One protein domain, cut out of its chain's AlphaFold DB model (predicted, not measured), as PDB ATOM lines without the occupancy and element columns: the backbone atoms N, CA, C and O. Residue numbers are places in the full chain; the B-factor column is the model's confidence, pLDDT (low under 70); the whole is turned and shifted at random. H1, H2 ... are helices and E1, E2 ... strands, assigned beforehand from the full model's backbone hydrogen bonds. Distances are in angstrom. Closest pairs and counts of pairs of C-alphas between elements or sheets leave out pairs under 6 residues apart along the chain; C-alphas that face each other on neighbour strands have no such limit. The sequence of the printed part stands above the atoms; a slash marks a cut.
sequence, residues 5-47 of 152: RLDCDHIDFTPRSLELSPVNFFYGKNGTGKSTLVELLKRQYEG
ATOM      1  N   ARG A   5     361.621 235.029 251.171       90.31
ATOM      2  CA  ARG A   5     362.599 234.820 252.242       90.31
ATOM      3  C   ARG A   5     362.580 235.983 253.221       90.31
ATOM      4  O   ARG A   5     362.786 237.127 252.839       90.31
ATOM      5  N   LEU A   6     362.344 235.692 254.488       90.44
ATOM      6  CA  LEU A   6     362.412 236.656 255.575       90.44
ATOM      7  C   LEU A   6     363.774 236.541 256.259       90.44
ATOM      8  O   LEU A   6     364.094 235.488 256.815       90.44
ATOM      9  N   ASP A   7     364.568 237.607 256.229       91.69
ATOM     10  CA  ASP A   7     365.896 237.604 256.844       91.69
ATOM     11  C   ASP A   7     365.817 238.067 258.302       91.69
ATOM     12  O   ASP A   7     365.428 239.196 258.594       91.69
ATOM     13  N   CYS A   8     366.201 237.200 259.236       89.62
ATOM     14  CA  CYS A   8     366.071 237.421 260.677       89.62
ATOM     15  C   CYS A   8     367.403 237.797 261.352       89.62
ATOM     16  O   CYS A   8     367.477 237.801 262.576       89.62
ATOM     17  N   ASP A   9     368.448 238.142 260.594       85.19
ATOM     18  CA  ASP A   9     369.802 238.398 261.122       85.19
ATOM     19  C   ASP A   9     369.876 239.533 262.161       85.19
ATOM     20  O   ASP A   9     370.778 239.566 262.997       85.19
ATOM     21  N   HIS A  10     368.927 240.470 262.123       81.88
ATOM     22  CA  HIS A  10     368.876 241.632 263.016       81.88
ATOM     23  C   HIS A  10     368.014 241.422 264.268       81.88
ATOM     24  O   HIS A  10     367.788 242.368 265.024       81.88
ATOM     25  N   ILE A  11     367.508 240.208 264.484       83.56
ATOM     26  CA  ILE A  11     366.731 239.841 265.667       83.56
ATOM     27  C   ILE A  11     367.326 238.584 266.304       83.56
ATOM     28  O   ILE A  11     367.917 237.751 265.621       83.56
ATOM     29  N   ASP A  12     367.167 238.434 267.620       84.75
ATOM     30  CA  ASP A  12     367.573 237.213 268.327       84.75
ATOM     31  C   ASP A  12     366.563 236.091 268.044       84.75
ATOM     32  O   ASP A  12     365.681 235.769 268.841       84.75
ATOM     33  N   PHE A  13     366.617 235.586 266.816       83.12
ATOM     34  CA  PHE A  13     365.730 234.566 266.296       83.12
ATOM     35  C   PHE A  13     366.562 233.490 265.607       83.12
ATOM     36  O   PHE A  13     367.364 233.753 264.712       83.12
ATOM     37  N   THR A  14     366.366 232.252 266.048       81.81
ATOM     38  CA  THR A  14     366.992 231.079 265.445       81.81
ATOM     39  C   THR A  14     365.870 230.208 264.896       81.81
ATOM     40  O   THR A  14     365.008 229.797 265.679       81.81
ATOM     41  N   PRO A  15     365.833 229.919 263.585       81.12
ATOM     42  CA  PRO A  15     366.874 230.112 262.561       81.12
ATOM     43  C   PRO A  15     367.014 231.554 262.027       81.12
ATOM     44  O   PRO A  15     366.051 232.307 262.013       81.12
ATOM     45  N   ARG A  16     368.207 231.918 261.525       86.94
ATOM     46  CA  ARG A  16     368.550 233.276 261.035       86.94
ATOM     47  C   ARG A  16     367.787 233.753 259.790       86.94
ATOM     48  O   ARG A  16     367.845 234.927 259.449       86.94
ATOM     49  N   SER A  17     367.052 232.875 259.122       89.81
ATOM     50  CA  SER A  17     366.162 233.230 258.016       89.81
ATOM     51  C   SER A  17     364.990 232.261 257.957       89.81
ATOM     52  O   SER A  17     365.105 231.115 258.401       89.81
ATOM     53  N   LEU A  18     363.883 232.705 257.373       91.00
ATOM     54  CA  LEU A  18     362.681 231.906 257.176       91.00
ATOM     55  C   LEU A  18     362.252 231.930 255.716       91.00
ATOM     56  O   LEU A  18     362.136 232.996 255.123       91.00
ATOM     57  N   GLU A  19     361.960 230.766 255.153       91.62
ATOM     58  CA  GLU A  19     361.265 230.681 253.871       91.62
ATOM     59  C   GLU A  19     359.756 230.661 254.121       91.62
ATOM     60  O   GLU A  19     359.247 229.892 254.937       91.62
ATOM     61  N   LEU A  20     359.048 231.546 253.435       89.94
ATOM     62  CA  LEU A  20     357.623 231.774 253.553       89.94
ATOM     63  C   LEU A  20     356.910 231.214 252.328       89.94
ATOM     64  O   LEU A  20     357.270 231.469 251.177       89.94
ATOM     65  N   SER A  21     355.841 230.478 252.604       89.62
ATOM     66  CA  SER A  21     354.841 230.087 251.615       89.62
ATOM     67  C   SER A  21     353.800 231.205 251.435       89.62
ATOM     68  O   SER A  21     353.797 232.164 252.207       89.62
ATOM     69  N   PRO A  22     352.866 231.105 250.472       89.06
ATOM     70  CA  PRO A  22     351.768 232.070 250.352       89.06
ATOM     71  C   PRO A  22     350.906 232.205 251.621       89.06
ATOM     72  O   PRO A  22     350.362 233.272 251.888       89.06
ATOM     73  N   VAL A  23     350.794 231.137 252.419       89.12
ATOM     74  CA  VAL A  23     350.095 231.129 253.713       89.12
ATOM     75  C   VAL A  23     350.999 230.477 254.755       89.12
ATOM     76  O   VAL A  23     351.484 229.369 254.537       89.12
ATOM     77  N   ASN A  24     351.215 231.151 255.887       90.12
ATOM     78  CA  ASN A  24     352.056 230.664 256.985       90.12
ATOM     79  C   ASN A  24     351.335 230.856 258.320       90.12
ATOM     80  O   ASN A  24     350.693 231.883 258.542       90.12
ATOM     81  N   PHE A  25     351.493 229.895 259.229       91.56
ATOM     82  CA  PHE A  25     350.936 229.961 260.577       91.56
ATOM     83  C   PHE A  25     352.063 229.940 261.610       91.56
ATOM     84  O   PHE A  25     352.872 229.015 261.635       91.56
ATOM     85  N   PHE A  26     352.100 230.950 262.482       89.12
ATOM     86  CA  PHE A  26     353.119 231.098 263.523       89.12
ATOM     87  C   PHE A  26     352.491 231.001 264.914       89.12
ATOM     88  O   PHE A  26     351.645 231.816 265.282       89.12
ATOM     89  N   TYR A  27     352.947 230.039 265.718       90.88
ATOM     90  CA  TYR A  27     352.432 229.785 267.066       90.88
ATOM     91  C   TYR A  27     353.530 229.925 268.123       90.88
ATOM     92  O   TYR A  27     354.705 229.686 267.865       90.88
ATOM     93  N   GLY A  28     353.149 230.315 269.341       90.31
ATOM     94  CA  GLY A  28     354.065 230.425 270.477       90.31
ATOM     95  C   GLY A  28     353.416 231.117 271.671       90.31
ATOM     96  O   GLY A  28     352.377 231.763 271.522       90.31
ATOM     97  N   LYS A  29     354.030 231.027 272.854       93.06
ATOM     98  CA  LYS A  29     353.578 231.745 274.062       93.06
ATOM     99  C   LYS A  29     353.668 233.270 273.887       93.06
ATOM    100  O   LYS A  29     354.313 233.775 272.967       93.06
ATOM    101  N   ASN A  30     353.008 234.038 274.751       86.19
ATOM    102  CA  ASN A  30     353.193 235.492 274.768       86.19
ATOM    103  C   ASN A  30     354.668 235.822 275.047       86.19
ATOM    104  O   ASN A  30     355.310 235.144 275.843       86.19
ATOM    105  N   GLY A  31     355.214 236.814 274.338       85.88
ATOM    106  CA  GLY A  31     356.630 237.185 274.436       85.88
ATOM    107  C   GLY A  31     357.598 236.409 273.531       85.88
ATOM    108  O   GLY A  31     358.761 236.775 273.468       85.88
ATOM    109  N   THR A  32     357.157 235.410 272.754       88.31
ATOM    110  CA  THR A  32     358.049 234.636 271.852       88.31
ATOM    111  C   THR A  32     358.411 235.344 270.536       88.31
ATOM    112  O   THR A  32     358.795 234.689 269.575       88.31
ATOM    113  N   GLY A  33     358.204 236.659 270.431       88.00
ATOM    114  CA  GLY A  33     358.592 237.427 269.240       88.00
ATOM    115  C   GLY A  33     357.645 237.359 268.033       88.00
ATOM    116  O   GLY A  33     357.998 237.858 266.974       88.00
ATOM    117  N   LYS A  34     356.421 236.819 268.161       91.19
ATOM    118  CA  LYS A  34     355.438 236.794 267.048       91.19
ATOM    119  C   LYS A  34     355.167 238.189 266.468       91.19
ATOM    120  O   LYS A  34     355.240 238.381 265.261       91.19
ATOM    121  N   SER A  35     354.913 239.176 267.329       89.50
ATOM    122  CA  SER A  35     354.708 240.566 266.898       89.50
ATOM    123  C   SER A  35     355.974 241.181 266.296       89.50
ATOM    124  O   SER A  35     355.875 242.004 265.393       89.50
ATOM    125  N   THR A  36     357.154 240.764 266.763       91.31
ATOM    126  CA  THR A  36     358.452 241.182 266.213       91.31
ATOM    127  C   THR A  36     358.638 240.663 264.789       91.31
ATOM    128  O   THR A  36     359.081 241.412 263.927       91.31
ATOM    129  N   LEU A  37     358.245 239.415 264.520       90.56
ATOM    130  CA  LEU A  37     358.313 238.814 263.187       90.56
ATOM    131  C   LEU A  37     357.378 239.519 262.191       90.56
ATOM    132  O   LEU A  37     357.760 239.764 261.051       90.56
ATOM    133  N   VAL A  38     356.183 239.910 262.638       90.69
ATOM    134  CA  VAL A  38     355.247 240.721 261.838       90.69
ATOM    135  C   VAL A  38     355.843 242.095 261.500       90.69
ATOM    136  O   VAL A  38     355.740 242.551 260.364       90.69
ATOM    137  N   GLU A  39     356.496 242.745 262.465       90.50
ATOM    138  CA  GLU A  39     357.152 244.041 262.249       90.50
ATOM    139  C   GLU A  39     358.343 243.934 261.284       90.50
ATOM    140  O   GLU A  39     358.534 244.797 260.428       90.50
ATOM    141  N   LEU A  40     359.123 242.855 261.389       91.94
ATOM    142  CA  LEU A  40     360.231 242.547 260.487       91.94
ATOM    143  C   LEU A  40     359.737 242.362 259.041       91.94
ATOM    144  O   LEU A  40     360.312 242.942 258.122       91.94
ATOM    145  N   LEU A  41     358.640 241.615 258.861       91.31
ATOM    146  CA  LEU A  41     357.969 241.431 257.572       91.31
ATOM    147  C   LEU A  41     357.582 242.770 256.948       91.31
ATOM    148  O   LEU A  41     357.913 243.035 255.795       91.31
ATOM    149  N   LYS A  42     356.927 243.638 257.725       92.06
ATOM    150  CA  LYS A  42     356.564 244.976 257.260       92.06
ATOM    151  C   LYS A  42     357.795 245.770 256.839       92.06
ATOM    152  O   LYS A  42     357.852 246.226 255.707       92.06
ATOM    153  N   ARG A  43     358.819 245.859 257.689       91.44
ATOM    154  CA  ARG A  43     360.036 246.630 257.381       91.44
ATOM    155  C   ARG A  43     360.747 246.178 256.107       91.44
ATOM    156  O   ARG A  43     361.241 247.027 255.375       91.44
ATOM    157  N   GLN A  44     360.829 244.872 255.856       92.25
ATOM    158  CA  GLN A  44     361.530 244.349 254.678       92.25
ATOM    159  C   GLN A  44     360.718 244.487 253.387       92.25
ATOM    160  O   GLN A  44     361.308 244.638 252.320       92.25
ATOM    161  N   TYR A  45     359.385 244.462 253.471       91.44
ATOM    162  CA  TYR A  45     358.529 244.322 252.292       91.44
ATOM    163  C   TYR A  45     357.578 245.495 252.020       91.44
ATOM    164  O   TYR A  45     357.018 245.544 250.930       91.44
ATOM    165  N   GLU A  46     357.418 246.465 252.925       89.19
ATOM    166  CA  GLU A  46     356.504 247.616 252.758       89.19
ATOM    167  C   GLU A  46     356.848 248.506 251.548       89.19
ATOM    168  O   GLU A  46     355.968 249.156 250.995       89.19
ATOM    169  N   GLY A  47     358.102 248.499 251.080       88.06
ATOM    170  CA  GLY A  47     358.511 249.198 249.852       88.06
ATOM    171  C   GLY A  47     358.295 248.411 248.552       88.06
ATOM    172  O   GLY A  47     358.371 248.990 247.472       88.06
TER     173      GLY A  47
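AT A GLANCE: This is residues 5 to 47 of the 152 residues of the protein "ATP-binding cassette domain-containing protein" of Bifidobacterium pullorum subsp. gallinarum (UniProt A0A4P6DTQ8). A small hairpin of two short strands, E1 and E2, has one helix, H1, set near it on the E1 side, and a wide loop, residues 21 to 33, swings from the end of E2 round to the beginning of H1. The helix runs roughly along the longest axis. The printed part has 43 residues, with two named strands and then one named helix along the chain; the sheet, in the order E1 - E2, is antiparallel. The class is mixed, helices and strands, with under half of the residues in named elements. The whole is compact, with a radius of gyration of the C-alphas of 10.3 A and spans of 29 by 23 by 17 A.

IN THESE COORDINATES: E1 is residues 5 to 7, beginning at C-alpha 5 at (362.599, 234.820, 252.242). E2 is residues 17 to 20, 9.7 A from first to last C-alpha. H1 is residues 34 to 45, 16.9 A long from C-alpha 34 at (355.438, 236.794, 267.048) to C-alpha 45 at (358.529, 244.322, 252.292).

HOW THE PARTS SIT: E1 and E2 form an antiparallel hairpin, with 153 degrees between their directions. The C-alphas of Leu 6 and Leu 18 face each other at 5.0 A. N 6 and O 18 are within hydrogen-bond range at 2.8 A, as are N 18 and O 6 at 2.8 A. The closest C-alphas of E1 and H1 are those of Leu 6 and Leu 41, 6.8 A apart. In H1 every O i to N i+4 pair is within hydrogen-bond range.

THE WHOLE: The two C-alphas farthest apart are those of Lys 29 and Gly 47, at 30.3 A. The printed part has no cut. The link from E1 to E2 is short, with 9 residues, and that from E2 to H1 is long, with 13. The mean pLDDT of the printed part is 89.0, and no printed residue is under 70.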